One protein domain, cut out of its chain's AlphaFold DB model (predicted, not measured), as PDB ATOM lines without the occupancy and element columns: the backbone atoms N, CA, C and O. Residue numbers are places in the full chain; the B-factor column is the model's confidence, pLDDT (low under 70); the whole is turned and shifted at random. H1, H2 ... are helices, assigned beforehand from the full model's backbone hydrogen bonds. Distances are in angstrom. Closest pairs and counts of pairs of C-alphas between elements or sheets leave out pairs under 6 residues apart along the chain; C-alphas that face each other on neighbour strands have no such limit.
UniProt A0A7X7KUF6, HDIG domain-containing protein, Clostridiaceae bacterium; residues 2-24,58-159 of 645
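What this domain is: This is residues 2 to 24 and 58 to 159 of the 645 residues of the protein "HDIG domain-containing protein" of Clostridiaceae bacterium (UniProt A0A7X7KUF6). Two layers of helices: H1 and H4 run partly side by side, and over them lie H2 with H3 toward one end and the hairpin of H5 and H6 toward the other. The printed part has 125 residues with six named helices, H1 to H6 along the chain, all helix. It is compact, radius of gyration of the C-alphas 14.5 A, spanning 43 by 36 by 20 A.

How they stand to each other: H1, residues 2 to 22, touches H4, residues 95 to 113, with residues 3 to 10 alone, opposite ways at a shallow tilt of 4 degrees; closest C-alphas, Thr 10 and Gln 102, 6.2 A. H2, residues 60 to 78, touches H3, residues 84 to 92, at a steep tilt of 61 degrees; closest C-alphas, Ala 67 and Thr 88, 5.2 A. H5, residues 119 to 136, and H6, residues 145 to 154, form a hairpin; closest C-alphas, Val 130 and Ala 148, 6.1 A. Every O i to N i+4 pair is within hydrogen-bond range in H1 to H4, 13 of 14 in H5, 5 of 6 in H6.

Where its parts are: H1, 30.1 A long, begins at C-alpha 2 (17.079, -10.534, 42.251); H6 ends at C-alpha 154 (17.212, -12.953, 47.175).

The domain as a whole: Residues 25 to 57 are not printed, a gap of 14.0 A between C-alphas 24 and 58. Residues 23 to 24, 139 to 140 and 142 have pLDDT under 70.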
ATOM      1  N   SER A   2      16.744  -9.459  41.293       84.19
ATOM      2  CA  SER A   2      17.079 -10.534  42.251       84.19
ATOM      3  C   SER A   2      18.374 -11.314  41.969       84.19
ATOM      4  O   SER A   2      19.169 -11.501  42.884       84.19
ATOM      5  N   ILE A   3      18.615 -11.741  40.720       85.94
ATOM      6  CA  ILE A   3      19.861 -12.443  40.344       85.94
ATOM      7  C   ILE A   3      21.080 -11.528  40.518       85.94
ATOM      8  O   ILE A   3      22.062 -11.940  41.117       85.94
ATOM      9  N   GLY A   4      20.991 -10.266  40.086       84.38
ATOM     10  CA  GLY A   4      22.096  -9.309  40.210       84.38
ATOM     11  C   GLY A   4      22.476  -9.012  41.666       84.38
ATOM     12  O   GLY A   4      23.656  -8.895  41.985       84.38
ATOM     13  N   ASN A   5      21.497  -8.962  42.576       87.19
ATOM     14  CA  ASN A   5      21.766  -8.797  44.010       87.19
ATOM     15  C   ASN A   5      22.458 -10.039  44.600       87.19
ATOM     16  O   ASN A   5      23.358  -9.919  45.431       87.19
ATOM     17  N   LEU A   6      22.063 -11.235  44.151       88.94
ATOM     18  CA  LEU A   6      22.673 -12.502  44.559       88.94
ATOM     19  C   LEU A   6      24.110 -12.646  44.027       88.94
ATOM     20  O   LEU A   6      25.002 -13.080  44.755       88.94
ATOM     21  N   GLU A   7      24.361 -12.231  42.784       87.50
ATOM     22  CA  GLU A   7      25.703 -12.153  42.194       87.50
ATOM     23  C   GLU A   7      26.606 -11.217  42.995       87.50
ATOM     24  O   GLU A   7      27.695 -11.620  43.402       87.50
ATOM     25  N   ALA A   8      26.130 -10.007  43.301       86.69
ATOM     26  CA  ALA A   8      26.880  -9.044  44.098       86.69
ATOM     27  C   ALA A   8      27.202  -9.578  45.503       86.69
ATOM     28  O   ALA A   8      28.329  -9.429  45.975       86.69
ATOM     29  N   PHE A   9      26.254 -10.269  46.146       89.62
ATOM     30  CA  PHE A   9      26.485 -10.921  47.435       89.62
ATOM     31  C   PHE A   9      27.564 -12.007  47.361       89.62
ATOM     32  O   PHE A   9      28.497 -11.999  48.163       89.62
ATOM     33  N   THR A  10      27.468 -12.931  46.400       87.19
ATOM     34  CA  THR A  10      28.464 -14.010  46.267       87.19
ATOM     35  C   THR A  10      29.844 -13.486  45.853       87.19
ATOM     36  O   THR A  10      30.863 -14.040  46.270       87.19
ATOM     37  N   ALA A  11      29.907 -12.389  45.092       86.38
ATOM     38  CA  ALA A  11      31.158 -11.716  44.758       86.38
ATOM     39  C   ALA A  11      31.793 -11.052  45.991       86.38
ATOM     40  O   ALA A  11      32.959 -11.318  46.290       86.38
ATOM     41  N   LEU A  12      31.016 -10.271  46.752       87.81
ATOM     42  CA  LEU A  12      31.464  -9.623  47.991       87.81
ATOM     43  C   LEU A  12      31.972 -10.657  49.003       87.81
ATOM     44  O   LEU A  12      33.057 -10.523  49.567       87.81
ATOM     45  N   LEU A  13      31.208 -11.730  49.202       87.69
ATOM     46  CA  LEU A  13      31.566 -12.816  50.106       87.69
ATOM     47  C   LEU A  13      32.865 -13.517  49.668       87.69
ATOM     48  O   LEU A  13      33.697 -13.846  50.517       87.69
ATOM     49  N   GLY A  14      33.086 -13.672  48.357       85.44
ATOM     50  CA  GLY A  14      34.319 -14.215  47.786       85.44
ATOM     51  C   GLY A  14      35.530 -13.310  48.025       85.44
ATOM     52  O   GLY A  14      36.573 -13.789  48.473       85.44
ATOM     53  N   GLU A  15      35.382 -12.001  47.815       86.69
ATOM     54  CA  GLU A  15      36.433 -11.008  48.069       86.69
ATOM     55  C   GLU A  15      36.836 -10.981  49.551       86.69
ATOM     56  O   GLU A  15      38.018 -11.095  49.894       86.69
ATOM     57  N   LYS A  16      35.852 -10.899  50.457       86.50
ATOM     58  CA  LYS A  16      36.107 -10.895  51.906       86.50
ATOM     59  C   LYS A  16      36.764 -12.186  52.370       86.50
ATOM     60  O   LYS A  16      37.691 -12.151  53.179       86.50
ATOM     61  N   ARG A  17      36.338 -13.323  51.824       87.62
ATOM     62  CA  ARG A  17      36.947 -14.631  52.075       87.62
ATOM     63  C   ARG A  17      38.400 -14.668  51.591       87.62
ATOM     64  O   ARG A  17      39.273 -15.109  52.336       87.62
ATOM     65  N   GLN A  18      38.694 -14.146  50.402       83.19
ATOM     66  CA  GLN A  18      40.066 -14.072  49.899       83.19
ATOM     67  C   GLN A  18      40.960 -13.237  50.831       83.19
ATOM     68  O   GLN A  18      42.042 -13.686  51.213       83.19
ATOM     69  N   LEU A  19      40.474 -12.079  51.290       83.56
ATOM     70  CA  LEU A  19      41.180 -11.229  52.255       83.56
ATOM     71  C   LEU A  19      41.368 -11.904  53.626       83.56
ATOM     72  O   LEU A  19      42.441 -11.786  54.222       83.56
ATOM     73  N   LEU A  20      40.360 -12.628  54.119       83.44
ATOM     74  CA  LEU A  20      40.386 -13.344  55.402       83.44
ATOM     75  C   LEU A  20      41.415 -14.483  55.433       83.44
ATOM     76  O   LEU A  20      42.144 -14.631  56.416       83.44
ATOM     77  N   TYR A  21      41.465 -15.299  54.376       81.44
ATOM     78  CA  TYR A  21      42.293 -16.510  54.330       81.44
ATOM     79  C   TYR A  21      43.700 -16.271  53.773       81.44
ATOM     80  O   TYR A  21      44.628 -16.983  54.164       81.44
ATOM     81  N   TYR A  22      43.879 -15.280  52.897       79.25
ATOM     82  CA  TYR A  22      45.143 -15.044  52.186       79.25
ATOM     83  C   TYR A  22      45.772 -13.671  52.475       79.25
ATOM     84  O   TYR A  22      46.915 -13.431  52.092       79.25
ATOM     85  N   GLY A  23      45.082 -12.796  53.219       67.50
ATOM     86  CA  GLY A  23      45.551 -11.449  53.547       67.50
ATOM     87  C   GLY A  23      45.447 -10.474  52.370       67.50
ATOM     88  O   GLY A  23      45.086 -10.839  51.253       67.50
ATOM     89  N   LYS A  24      45.769  -9.195  52.609       55.31
ATOM     90  CA  LYS A  24      45.912  -8.218  51.520       55.31
ATOM     91  C   LYS A  24      47.106  -8.619  50.656       55.31
ATOM     92  O   LYS A  24      48.236  -8.595  51.139       55.31
ATOM     93  N   PRO A  58      41.407 -18.490  59.924       81.56
ATOM     94  CA  PRO A  58      40.866 -17.400  60.741       81.56
ATOM     95  C   PRO A  58      40.293 -17.906  62.072       81.56
ATOM     96  O   PRO A  58      39.846 -19.049  62.177       81.56
ATOM     97  N   ARG A  59      40.278 -17.056  63.107       83.88
ATOM     98  CA  ARG A  59      39.595 -17.375  64.376       83.88
ATOM     99  C   ARG A  59      38.085 -17.222  64.210       83.88
ATOM    100  O   ARG A  59      37.629 -16.357  63.468       83.88
ATOM    101  N   GLN A  60      37.304 -17.963  64.995       82.38
ATOM    102  CA  GLN A  60      35.838 -17.877  64.955       82.38
ATOM    103  C   GLN A  60      35.314 -16.444  65.160       82.38
ATOM    104  O   GLN A  60      34.393 -16.021  64.473       82.38
ATOM    105  N   SER A  61      35.944 -15.661  66.045       81.38
ATOM    106  CA  SER A  61      35.586 -14.255  66.273       81.38
ATOM    107  C   SER A  61      35.816 -13.355  65.052       81.38
ATOM    108  O   SER A  61      35.100 -12.377  64.884       81.38
ATOM    109  N   GLU A  62      36.807 -13.670  64.209       82.50
ATOM    110  CA  GLU A  62      37.099 -12.925  62.974       82.50
ATOM    111  C   GLU A  62      36.062 -13.249  61.890       82.50
ATOM    112  O   GLU A  62      35.570 -12.340  61.228       82.50
ATOM    113  N   LEU A  63      35.659 -14.521  61.772       85.75
ATOM    114  CA  LEU A  63      34.600 -14.945  60.850       85.75
ATOM    115  C   LEU A  63      33.255 -14.303  61.202       85.75
ATOM    116  O   LEU A  63      32.561 -13.815  60.318       85.75
ATOM    117  N   THR A  64      32.898 -14.265  62.490       86.56
ATOM    118  CA  THR A  64      31.641 -13.647  62.932       86.56
ATOM    119  C   THR A  64      31.647 -12.128  62.744       86.56
ATOM    120  O   THR A  64      30.629 -11.574  62.342       86.56
ATOM    121  N   ALA A  65      32.772 -11.450  62.991       86.12
ATOM    122  CA  ALA A  65      32.881 -10.008  62.763       86.12
ATOM    123  C   ALA A  65      32.738  -9.649  61.274       86.12
ATOM    124  O   ALA A  65      31.998  -8.725  60.937       86.12
ATOM    125  N   GLU A  66      33.383 -10.403  60.377       88.12
ATOM    126  CA  GLU A  66      33.242 -10.167  58.935       88.12
ATOM    127  C   GLU A  66      31.840 -10.545  58.437       88.12
ATOM    128  O   GLU A  66      31.255  -9.815  57.643       88.12
ATOM    129  N   ALA A  67      31.244 -11.626  58.956       88.12
ATOM    130  CA  ALA A  67      29.858 -11.980  58.651       88.12
ATOM    131  C   ALA A  67      28.881 -10.857  59.036       88.12
ATOM    132  O   ALA A  67      27.985 -10.544  58.260       88.12
ATOM    133  N   GLN A  68      29.068 -10.218  60.198       88.50
ATOM    134  CA  GLN A  68      28.262  -9.060  60.609       88.50
ATOM    135  C   GLN A  68      28.445  -7.867  59.667       88.50
ATOM    136  O   GLN A  68      27.466  -7.198  59.339       88.50
ATOM    137  N   ALA A  69      29.676  -7.611  59.215       88.25
ATOM    138  CA  ALA A  69      29.959  -6.545  58.261       88.25
ATOM    139  C   ALA A  69      29.266  -6.795  56.910       88.25
ATOM    140  O   ALA A  69      28.578  -5.906  56.416       88.25
ATOM    141  N   ILE A  70      29.367  -8.014  56.368       88.81
ATOM    142  CA  ILE A  70      28.720  -8.407  55.106       88.81
ATOM    143  C   ILE A  70      27.195  -8.341  55.231       88.81
ATOM    144  O   ILE A  70      26.536  -7.753  54.378       88.81
ATOM    145  N   SER A  71      26.618  -8.900  56.302       88.31
ATOM    146  CA  SER A  71      25.170  -8.833  56.544       88.31
ATOM    147  C   SER A  71      24.671  -7.386  56.591       88.31
ATOM    148  O   SER A  71      23.615  -7.090  56.039       88.31
ATOM    149  N   LYS A  72      25.431  -6.478  57.217       89.00
ATOM    150  CA  LYS A  72      25.091  -5.052  57.279       89.00
ATOM    151  C   LYS A  72      25.178  -4.380  55.905       89.00
ATOM    152  O   LYS A  72      24.271  -3.639  55.545       89.00
ATOM    153  N   GLU A  73      26.232  -4.654  55.142       90.31
ATOM    154  CA  GLU A  73      26.444  -4.082  53.806       90.31
ATOM    155  C   GLU A  73      25.342  -4.502  52.820       90.31
ATOM    156  O   GLU A  73      24.795  -3.666  52.106       90.31
ATOM    157  N   ILE A  74      24.934  -5.776  52.843       89.62
ATOM    158  CA  ILE A  74      23.834  -6.282  52.009       89.62
ATOM    159  C   ILE A  74      22.481  -5.689  52.417       89.62
ATOM    160  O   ILE A  74      21.669  -5.358  51.547       89.62
ATOM    161  N   LEU A  75      22.240  -5.516  53.718       88.75
ATOM    162  CA  LEU A  75      21.021  -4.877  54.205       88.75
ATOM    163  C   LEU A  75      20.943  -3.410  53.756       88.75
ATOM    164  O   LEU A  75      19.886  -2.968  53.313       88.75
ATOM    165  N   GLU A  76      22.048  -2.664  53.831       88.06
ATOM    166  CA  GLU A  76      22.107  -1.259  53.408       88.06
ATOM    167  C   GLU A  76      22.009  -1.096  51.881       88.06
ATOM    168  O   GLU A  76      21.343  -0.172  51.412       88.06
ATOM    169  N   ALA A  77      22.632  -1.986  51.103       86.69
ATOM    170  CA  ALA A  77      22.660  -1.893  49.642       86.69
ATOM    171  C   ALA A  77      21.381  -2.416  48.966       86.69
ATOM    172  O   ALA A  77      20.937  -1.844  47.971       86.69
ATOM    173  N   TYR A  78      20.792  -3.496  49.491       85.69
ATOM    174  CA  TYR A  78      19.716  -4.235  48.817       85.69
ATOM    175  C   TYR A  78      18.448  -4.408  49.664       85.69
ATOM    176  O   TYR A  78      17.457  -4.933  49.161       85.69
ATOM    177  N   GLY A  79      18.454  -3.998  50.938       84.75
ATOM    178  CA  GLY A  79      17.314  -4.176  51.844       84.75
ATOM    179  C   GLY A  79      17.055  -5.631  52.252       84.75
ATOM    180  O   GLY A  79      15.954  -5.949  52.695       84.75
ATOM    181  N   ILE A  80      18.041  -6.523  52.086       88.25
ATOM    182  CA  ILE A  80      17.914  -7.964  52.355       88.25
ATOM    183  C   ILE A  80      18.546  -8.288  53.712       88.25
ATOM    184  O   ILE A  80      19.738  -8.068  53.924       88.25
ATOM    185  N   GLU A  81      17.757  -8.842  54.634       87.19
ATOM    186  CA  GLU A  81      18.229  -9.244  55.962       87.19
ATOM    187  C   GLU A  81      18.827 -10.660  55.924       87.19
ATOM    188  O   GLU A  81      18.124 -11.650  55.711       87.19
ATOM    189  N   LEU A  82      20.142 -10.756  56.131       88.25
ATOM    190  CA  LEU A  82      20.870 -12.025  56.152       88.25
ATOM    191  C   LEU A  82      21.158 -12.478  57.581       88.25
ATOM    192  O   LEU A  82      21.686 -11.717  58.394       88.25
ATOM    193  N   ASN A  83      20.927 -13.761  57.859       89.06
ATOM    194  CA  ASN A  83      21.286 -14.355  59.137       89.06
ATOM    195  C   ASN A  83      22.814 -14.488  59.261       89.06
ATOM    196  O   ASN A  83      23.470 -15.195  58.493       89.06
ATOM    197  N   THR A  84      23.389 -13.825  60.264       85.31
ATOM    198  CA  THR A  84      24.838 -13.793  60.498       85.31
ATOM    199  C   THR A  84      25.436 -15.188  60.725       85.31
ATOM    200  O   THR A  84      26.589 -15.414  60.352       85.31
ATOM    201  N   SER A  85      24.688 -16.152  61.288       85.50
ATOM    202  CA  SER A  85      25.183 -17.533  61.456       85.50
ATOM    203  C   SER A  85      25.422 -18.236  60.121       85.50
ATOM    204  O   SER A  85      26.388 -18.989  59.975       85.50
ATOM    205  N   ASP A  86      24.573 -17.955  59.137       87.44
ATOM    206  CA  ASP A  86      24.583 -18.620  57.836       87.44
ATOM    207  C   ASP A  86      25.722 -18.052  56.981       87.44
ATOM    208  O   ASP A  86      26.497 -18.801  56.387       87.44
ATOM    209  N   VAL A  87      25.926 -16.730  57.036       86.19
ATOM    210  CA  VAL A  87      27.084 -16.056  56.424       86.19
ATOM    211  C   VAL A  87      28.401 -16.508  57.071       86.19
ATOM    212  O   VAL A  87      29.372 -16.785  56.368       86.19
ATOM    213  N   THR A  88      28.436 -16.661  58.403       87.19
ATOM    214  CA  THR A  88      29.615 -17.200  59.114       87.19
ATOM    215  C   THR A  88      29.936 -18.624  58.647       87.19
ATOM    216  O   THR A  88      31.105 -18.966  58.460       87.19
ATOM    217  N   SER A  89      28.905 -19.445  58.417       85.94
ATOM    218  CA  SER A  89      29.058 -20.814  57.917       85.94
ATOM    219  C   SER A  89      29.664 -20.829  56.510       85.94
ATOM    220  O   SER A  89      30.657 -21.521  56.292       85.94
ATOM    221  N   LEU A  90      29.181 -19.982  55.591       84.88
ATOM    222  CA  LEU A  90      29.760 -19.856  54.245       84.88
ATOM    223  C   LEU A  90      31.220 -19.372  54.255       84.88
ATOM    224  O   LEU A  90      32.053 -19.879  53.497       84.88
ATOM    225  N   LEU A  91      31.564 -18.429  55.139       85.88
ATOM    226  CA  LEU A  91      32.948 -17.972  55.314       85.88
ATOM    227  C   LEU A  91      33.868 -19.087  55.840       85.88
ATOM    228  O   LEU A  91      35.074 -19.048  55.601       85.88
ATOM    229  N   SER A  92      33.330 -20.097  56.531       84.50
ATOM    230  CA  SER A  92      34.102 -21.222  57.078       84.50
ATOM    231  C   SER A  92      34.375 -22.365  56.085       84.50
ATOM    232  O   SER A  92      35.232 -23.208  56.351       84.50
ATOM    233  N   TYR A  93      33.688 -22.401  54.935       86.62
ATOM    234  CA  TYR A  93      33.824 -23.475  53.935       86.62
ATOM    235  C   TYR A  93      35.254 -23.590  53.378       86.62
ATOM    236  O   TYR A  93      36.063 -22.680  53.553       86.62
ATOM    237  N   SER A  94      35.618 -24.681  52.694       83.81
ATOM    238  CA  SER A  94      36.839 -24.723  51.862       83.81
ATOM    239  C   SER A  94      36.613 -23.994  50.536       83.81
ATOM    240  O   SER A  94      35.468 -23.766  50.155       83.81
ATOM    241  N   ASP A  95      37.685 -23.603  49.839       82.75
ATOM    242  CA  ASP A  95      37.546 -22.825  48.593       82.75
ATOM    243  C   ASP A  95      36.767 -23.616  47.536       82.75
ATOM    244  O   ASP A  95      35.856 -23.084  46.916       82.75
ATOM    245  N   THR A  96      36.999 -24.929  47.467       83.50
ATOM    246  CA  THR A  96      36.244 -25.855  46.614       83.50
ATOM    247  C   THR A  96      34.745 -25.901  46.926       83.50
ATOM    248  O   THR A  96      33.931 -25.942  46.010       83.50
ATOM    249  N   ILE A  97      34.361 -25.895  48.207       84.50
ATOM    250  CA  ILE A  97      32.948 -25.923  48.618       84.50
ATOM    251  C   ILE A  97      32.300 -24.562  48.347       84.50
ATOM    252  O   ILE A  97      31.143 -24.497  47.944       84.50
ATOM    253  N   TYR A  98      33.043 -23.473  48.545       86.94
ATOM    254  CA  TYR A  98      32.556 -22.126  48.284       86.94
ATOM    255  C   TYR A  98      32.313 -21.868  46.794       86.94
ATOM    256  O   TYR A  98      31.253 -21.366  46.429       86.94
ATOM    257  N   GLU A  99      33.254 -22.257  45.932       85.94
ATOM    258  CA  GLU A  99      33.101 -22.153  44.477       85.94
ATOM    259  C   GLU A  99      31.902 -22.974  43.987       85.94
ATOM    260  O   GLU A  99      31.078 -22.467  43.224       85.94
ATOM    261  N   ALA A 100      31.741 -24.205  44.490       85.75
ATOM    262  CA  ALA A 100      30.576 -25.034  44.187       85.75
ATOM    263  C   ALA A 100      29.268 -24.388  44.678       85.75
ATOM    264  O   ALA A 100      28.286 -24.340  43.937       85.75
ATOM    265  N   PHE A 101      29.247 -23.840  45.898       87.62
ATOM    266  CA  PHE A 101      28.095 -23.113  46.434       87.62
ATOM    267  C   PHE A 101      27.722 -21.920  45.547       87.62
ATOM    268  O   PHE A 101      26.552 -21.774  45.193       87.62
ATOM    269  N   GLN A 102      28.695 -21.091  45.162       87.94
ATOM    270  CA  GLN A 102      28.468 -19.924  44.313       87.94
ATOM    271  C   GLN A 102      27.891 -20.338  42.956       87.94
ATOM    272  O   GLN A 102      26.846 -19.825  42.554       87.94
ATOM    273  N   GLN A 103      28.525 -21.299  42.278       87.94
ATOM    274  CA  GLN A 103      28.081 -21.769  40.965       87.94
ATOM    275  C   GLN A 103      26.677 -22.378  41.014       87.94
ATOM    276  O   GLN A 103      25.828 -22.028  40.196       87.94
ATOM    277  N   HIS A 104      26.398 -23.255  41.982       89.50
ATOM    278  CA  HIS A 104      25.089 -23.895  42.097       89.50
ATOM    279  C   HIS A 104      23.983 -22.916  42.494       89.50
ATOM    280  O   HIS A 104      22.877 -22.999  41.962       89.50
ATOM    281  N   THR A 105      24.272 -21.972  43.389       88.94
ATOM    282  CA  THR A 105      23.299 -20.961  43.821       88.94
ATOM    283  C   THR A 105      22.892 -20.063  42.656       88.94
ATOM    284  O   THR A 105      21.699 -19.860  42.435       88.94
ATOM    285  N   LEU A 106      23.857 -19.587  41.862       90.12
ATOM    286  CA  LEU A 106      23.576 -18.757  40.688       90.12
ATOM    287  C   LEU A 106      22.861 -19.547  39.584       90.12
ATOM    288  O   LEU A 106      21.840 -19.086  39.079       90.12
ATOM    289  N   ALA A 107      23.305 -20.770  39.283       89.50
ATOM    290  CA  ALA A 107      22.669 -21.604  38.262       89.50
ATOM    291  C   ALA A 107      21.204 -21.937  38.599       89.50
ATOM    292  O   ALA A 107      20.334 -21.894  37.729       89.50
ATOM    293  N   ILE A 108      20.902 -22.245  39.867       89.75
ATOM    294  CA  ILE A 108      19.520 -22.493  40.298       89.75
ATOM    295  C   ILE A 108      18.701 -21.198  40.243       89.75
ATOM    296  O   ILE A 108      17.556 -21.234  39.794       89.75
ATOM    297  N   ALA A 109      19.269 -20.063  40.660       90.38
ATOM    298  CA  ALA A 109      18.596 -18.769  40.589       90.38
ATOM    299  C   ALA A 109      18.192 -18.401  39.154       90.38
ATOM    300  O   ALA A 109      17.038 -18.040  38.918       90.38
ATOM    301  N   GLU A 110      19.106 -18.539  38.193       89.62
ATOM    302  CA  GLU A 110      18.839 -18.286  36.773       89.62
ATOM    303  C   GLU A 110      17.734 -19.190  36.230       89.62
ATOM    304  O   GLU A 110      16.806 -18.726  35.566       89.62
ATOM    305  N   LEU A 111      17.805 -20.482  36.552       89.12
ATOM    306  CA  LEU A 111      16.862 -21.466  36.044       89.12
ATOM    307  C   LEU A 111      15.447 -21.226  36.603       89.12
ATOM    308  O   LEU A 111      14.472 -21.285  35.857       89.12
ATOM    309  N   ILE A 112      15.321 -20.880  37.887       89.38
ATOM    310  CA  ILE A 112      14.028 -20.524  38.493       89.38
ATOM    311  C   ILE A 112      13.462 -19.257  37.850       89.38
ATOM    312  O   ILE A 112      12.309 -19.228  37.428       89.38
ATOM    313  N   MET A 113      14.270 -18.209  37.721       87.50
ATOM    314  CA  MET A 113      13.779 -16.922  37.225       87.50
ATOM    315  C   MET A 113      13.512 -16.899  35.713       87.50
ATOM    316  O   MET A 113      12.905 -15.944  35.229       87.50
ATOM    317  N   ALA A 114      13.901 -17.945  34.974       86.94
ATOM    318  CA  ALA A 114      13.507 -18.141  33.580       86.94
ATOM    319  C   ALA A 114      12.007 -18.463  33.411       86.94
ATOM    320  O   ALA A 114      11.460 -18.275  32.324       86.94
ATOM    321  N   GLY A 115      11.338 -18.954  34.462       82.94
ATOM    322  CA  GLY A 115       9.903 -19.257  34.461       82.94
ATOM    323  C   GLY A 115       9.047 -18.179  35.131       82.94
ATOM    324  O   GLY A 115       9.544 -17.342  35.883       82.94
ATOM    325  N   ASN A 116       7.733 -18.238  34.899       83.00
ATOM    326  CA  ASN A 116       6.752 -17.362  35.542       83.00
ATOM    327  C   ASN A 116       6.321 -17.941  36.895       83.00
ATOM    328  O   ASN A 116       5.709 -19.008  36.948       83.00
ATOM    329  N   HIS A 117       6.596 -17.212  37.969       85.31
ATOM    330  CA  HIS A 117       6.346 -17.626  39.340       85.31
ATOM    331  C   HIS A 117       5.574 -16.559  40.124       85.31
ATOM    332  O   HIS A 117       5.901 -15.369  40.097       85.31
ATOM    333  N   ASP A 118       4.551 -17.005  40.849       86.31
ATOM    334  CA  ASP A 118       3.952 -16.255  41.942       86.31
ATOM    335  C   ASP A 118       4.719 -16.585  43.229       86.31
ATOM    336  O   ASP A 118       5.658 -17.385  43.242       86.31
ATOM    337  N   SER A 119       4.334 -15.960  44.338       83.00
ATOM    338  CA  SER A 119       4.996 -16.170  45.625       83.00
ATOM    339  C   SER A 119       4.985 -17.629  46.097       83.00
ATOM    340  O   SER A 119       5.906 -18.045  46.796       83.00
ATOM    341  N   LEU A 120       3.956 -18.409  45.749       85.38
ATOM    342  CA  LEU A 120       3.826 -19.801  46.176       85.38
ATOM    343  C   LEU A 120       4.623 -20.731  45.257       85.38
ATOM    344  O   LEU A 120       5.387 -21.564  45.747       85.38
ATOM    345  N   THR A 121       4.480 -20.579  43.940       86.25
ATOM    346  CA  THR A 121       5.205 -21.407  42.969       86.25
ATOM    347  C   THR A 121       6.705 -21.164  43.041       86.25
ATOM    348  O   THR A 121       7.461 -22.127  42.966       86.25
ATOM    349  N   LEU A 122       7.150 -19.933  43.322       89.44
ATOM    350  CA  LEU A 122       8.564 -19.629  43.554       89.44
ATOM    351  C   LEU A 122       9.150 -20.445  44.719       89.44
ATOM    352  O   LEU A 122      10.223 -21.033  44.598       89.44
ATOM    353  N   LEU A 123       8.443 -20.515  45.852       87.81
ATOM    354  CA  LEU A 123       8.903 -21.261  47.029       87.81
ATOM    355  C   LEU A 123       8.969 -22.772  46.774       87.81
ATOM    356  O   LEU A 123       9.885 -23.443  47.269       87.81
ATOM    357  N   ILE A 124       8.008 -23.302  46.013       88.06
ATOM    358  CA  ILE A 124       7.970 -24.713  45.613       88.06
ATOM    359  C   ILE A 124       9.161 -25.028  44.703       88.06
ATOM    360  O   ILE A 124       9.896 -25.977  44.987       88.06
ATOM    361  N   ASP A 125       9.409 -24.203  43.685       88.25
ATOM    362  CA  ASP A 125      10.494 -24.412  42.723       88.25
ATOM    363  C   ASP A 125      11.880 -24.300  43.370       88.25
ATOM    364  O   ASP A 125      12.728 -25.166  43.140       88.25
ATOM    365  N   ILE A 126      12.098 -23.314  44.255       89.62
ATOM    366  CA  ILE A 126      13.341 -23.213  45.045       89.62
ATOM    367  C   ILE A 126      13.572 -24.507  45.829       89.62
ATOM    368  O   ILE A 126      14.657 -25.085  45.791       89.62
ATOM    369  N   THR A 127      12.544 -24.979  46.535       88.75
ATOM    370  CA  THR A 127      12.663 -26.166  47.390       88.75
ATOM    371  C   THR A 127      12.917 -27.430  46.567       88.75
ATOM    372  O   THR A 127      13.788 -28.222  46.920       88.75
ATOM    373  N   SER A 128      12.209 -27.608  45.449       88.69
ATOM    374  CA  SER A 128      12.369 -28.772  44.575       88.69
ATOM    375  C   SER A 128      13.770 -28.840  43.966       88.69
ATOM    376  O   SER A 128      14.405 -29.890  44.015       88.69
ATOM    377  N   ARG A 129      14.286 -27.721  43.442       88.44
ATOM    378  CA  ARG A 129      15.591 -27.692  42.758       88.44
ATOM    379  C   ARG A 129      16.765 -27.855  43.707       88.44
ATOM    380  O   ARG A 129      17.733 -28.529  43.370       88.44
ATOM    381  N   VAL A 130      16.674 -27.284  44.908       87.50
ATOM    382  CA  VAL A 130      17.700 -27.508  45.932       87.50
ATOM    383  C   VAL A 130      17.671 -28.961  46.413       87.50
ATOM    384  O   VAL A 130      18.729 -29.570  46.542       87.50
ATOM    385  N   ASN A 131      16.491 -29.559  46.599       86.81
ATOM    386  CA  ASN A 131      16.390 -30.979  46.954       86.81
ATOM    387  C   ASN A 131      16.955 -31.896  45.859       86.81
ATOM    388  O   ASN A 131      17.629 -32.872  46.177       86.81
ATOM    389  N   GLU A 132      16.728 -31.575  44.585       86.06
ATOM    390  CA  GLU A 132      17.318 -32.296  43.452       86.06
ATOM    391  C   GLU A 132      18.851 -32.179  43.443       86.06
ATOM    392  O   GLU A 132      19.547 -33.183  43.284       86.06
ATOM    393  N   LEU A 133      19.393 -30.983  43.699       85.06
ATOM    394  CA  LEU A 133      20.837 -30.773  43.825       85.06
ATOM    395  C   LEU A 133      21.442 -31.605  44.967       85.06
ATOM    396  O   LEU A 133      22.501 -32.211  44.787       85.06
ATOM    397  N   VAL A 134      20.783 -31.639  46.130       83.81
ATOM    398  CA  VAL A 134      21.225 -32.417  47.299       83.81
ATOM    399  C   VAL A 134      21.137 -33.920  47.026       83.81
ATOM    400  O   VAL A 134      22.044 -34.659  47.397       83.81
ATOM    401  N   ALA A 135      20.085 -34.382  46.343       82.88
ATOM    402  CA  ALA A 135      19.912 -35.791  45.994       82.88
ATOM    403  C   ALA A 135      20.949 -36.283  44.969       82.88
ATOM    404  O   ALA A 135      21.397 -37.428  45.049       82.88
ATOM    405  N   ASN A 136      21.357 -35.422  44.031       82.25
ATOM    406  CA  ASN A 136      22.277 -35.771  42.947       82.25
ATOM    407  C   ASN A 136      23.767 -35.645  43.319       82.25
ATOM    408  O   ASN A 136      24.622 -36.071  42.543       82.25
ATOM    409  N   ASN A 137      24.096 -35.105  44.499       78.75
ATOM    410  CA  ASN A 137      25.472 -34.974  44.983       78.75
ATOM    411  C   ASN A 137      25.702 -35.804  46.254       78.75
ATOM    412  O   ASN A 137      24.991 -35.669  47.246       78.75
ATOM    413  N   THR A 138      26.735 -36.648  46.253       70.06
ATOM    414  CA  THR A 138      27.108 -37.506  47.396       70.06
ATOM    415  C   THR A 138      28.016 -36.822  48.421       70.06
ATOM    416  O   THR A 138      28.172 -37.326  49.531       70.06
ATOM    417  N   PHE A 139      28.597 -35.670  48.077       69.94
ATOM    418  CA  PHE A 139      29.464 -34.876  48.948       69.94
ATOM    419  C   PHE A 139      28.814 -33.523  49.261       69.94
ATOM    420  O   PHE A 139      28.105 -32.970  48.425       69.94
ATOM    421  N   TYR A 140      29.091 -32.988  50.454       69.38
ATOM    422  CA  TYR A 140      28.695 -31.640  50.895       69.38
ATOM    423  C   TYR A 140      27.175 -31.378  51.000       69.38
ATOM    424  O   TYR A 140      26.707 -30.248  50.872       69.38
ATOM    425  N   GLN A 141      26.376 -32.428  51.240       70.88
ATOM    426  CA  GLN A 141      24.907 -32.338  51.318       70.88
ATOM    427  C   GLN A 141      24.409 -31.385  52.415       70.88
ATOM    428  O   GLN A 141      23.425 -30.673  52.214       70.88
ATOM    429  N   ASN A 142      25.092 -31.348  53.564       69.38
ATOM    430  CA  ASN A 142      24.731 -30.456  54.666       69.38
ATOM    431  C   ASN A 142      25.042 -28.999  54.310       69.38
ATOM    432  O   ASN A 142      24.284 -28.092  54.652       69.38
ATOM    433  N   GLU A 143      26.127 -28.783  53.573       73.00
ATOM    434  CA  GLU A 143      26.628 -27.478  53.177       73.00
ATOM    435  C   GLU A 143      25.753 -26.818  52.097       73.00
ATOM    436  O   GLU A 143      25.633 -25.589  52.065       73.00
ATOM    437  N   TYR A 144      25.081 -27.623  51.266       75.50
ATOM    438  CA  TYR A 144      24.137 -27.163  50.242       75.50
ATOM    439  C   TYR A 144      22.756 -26.767  50.780       75.50
ATOM    440  O   TYR A 144      22.007 -26.085  50.081       75.50
ATOM    441  N   SER A 145      22.417 -27.112  52.027       75.56
ATOM    442  CA  SER A 145      21.135 -26.718  52.636       75.56
ATOM    443  C   SER A 145      20.964 -25.194  52.756       75.56
ATOM    444  O   SER A 145      19.844 -24.686  52.679       75.56
ATOM    445  N   LEU A 146      22.075 -24.449  52.838       84.56
ATOM    446  CA  LEU A 146      22.079 -22.986  52.868       84.56
ATOM    447  C   LEU A 146      21.644 -22.353  51.538       84.56
ATOM    448  O   LEU A 146      21.141 -21.231  51.547       84.56
ATOM    449  N   ILE A 147      21.767 -23.060  50.407       86.88
ATOM    450  CA  ILE A 147      21.382 -22.539  49.082       86.88
ATOM    451  C   ILE A 147      19.897 -22.160  49.072       86.88
ATOM    452  O   ILE A 147      19.542 -21.068  48.635       86.88
ATOM    453  N   ALA A 148      19.023 -23.013  49.618       85.69
ATOM    454  CA  ALA A 148      17.591 -22.716  49.700       85.69
ATOM    455  C   ALA A 148      17.302 -21.463  50.536       85.69
ATOM    456  O   ALA A 148      16.421 -20.683  50.176       85.69
ATOM    457  N   THR A 149      18.037 -21.254  51.632       86.94
ATOM    458  CA  THR A 149      17.877 -20.079  52.498       86.94
ATOM    459  C   THR A 149      18.206 -18.795  51.745       86.94
ATOM    460  O   THR A 149      17.386 -17.877  51.725       86.94
ATOM    461  N   PHE A 150      19.349 -18.750  51.056       87.56
ATOM    462  CA  PHE A 150      19.752 -17.565  50.299       87.56
ATOM    463  C   PHE A 150      18.858 -17.330  49.078       87.56
ATOM    464  O   PHE A 150      18.408 -16.209  48.858       87.56
ATOM    465  N   LEU A 151      18.481 -18.369  48.330       89.75
ATOM    466  CA  LEU A 151      17.544 -18.205  47.212       89.75
ATOM    467  C   LEU A 151      16.195 -17.629  47.664       89.75
ATOM    468  O   LEU A 151      15.649 -16.767  46.984       89.75
ATOM    469  N   ARG A 152      15.680 -18.037  48.832       89.25
ATOM    470  CA  ARG A 152      14.438 -17.482  49.404       89.25
ATOM    471  C   ARG A 152      14.564 -16.020  49.833       89.25
ATOM    472  O   ARG A 152      13.559 -15.321  49.845       89.25
ATOM    473  N   GLN A 153      15.760 -15.576  50.212       88.94
ATOM    474  CA  GLN A 153      16.018 -14.192  50.619       88.94
ATOM    475  C   GLN A 153      16.238 -13.262  49.418       88.94
ATOM    476  O   GLN A 153      15.850 -12.100  49.472       88.94
ATOM    477  N   PHE A 154      16.840 -13.767  48.337       88.94
ATOM    478  CA  PHE A 154      17.212 -12.953  47.175       88.94
ATOM    479  C   PHE A 154      16.190 -12.989  46.024       88.94
ATOM    480  O   PHE A 154      16.037 -11.985  45.321       88.94
ATOM    481  N   LEU A 155      15.481 -14.100  45.796       90.06
ATOM    482  CA  LEU A 155      14.532 -14.224  44.681       90.06
ATOM    483  C   LEU A 155      13.152 -13.637  45.009       90.06
ATOM    484  O   LEU A 155      12.605 -13.869  46.084       90.06
ATOM    485  N   GLN A 156      12.566 -12.921  44.046       87.56
ATOM    486  CA  GLN A 156      11.217 -12.349  44.128       87.56
ATOM    487  C   GLN A 156      10.316 -12.884  43.007       87.56
ATOM    488  O   GLN A 156      10.791 -13.222  41.925       87.56
ATOM    489  N   ALA A 157       9.006 -12.952  43.266       85.62
ATOM    490  CA  ALA A 157       8.012 -13.396  42.289       85.62
ATOM    491  C   ALA A 157       7.950 -12.448  41.077       85.62
ATOM    492  O   ALA A 157       7.997 -11.229  41.237       85.62
ATOM    493  N   ASN A 158       7.814 -13.004  39.870       84.56
ATOM    494  CA  ASN A 158       7.829 -12.260  38.604       84.56
ATOM    495  C   ASN A 158       6.483 -12.283  37.847       84.56
ATOM    496  O   ASN A 158       6.400 -11.761  36.737       84.56
ATOM    497  N   MET A 159       5.416 -12.833  38.442       82.06
ATOM    498  CA  MET A 159       4.046 -12.719  37.926       82.06
ATOM    499  C   MET A 159       3.276 -11.547  38.550       82.06
ATOM    500  O   MET A 159       3.210 -11.414  39.771       82.06
TER     501      MET A 159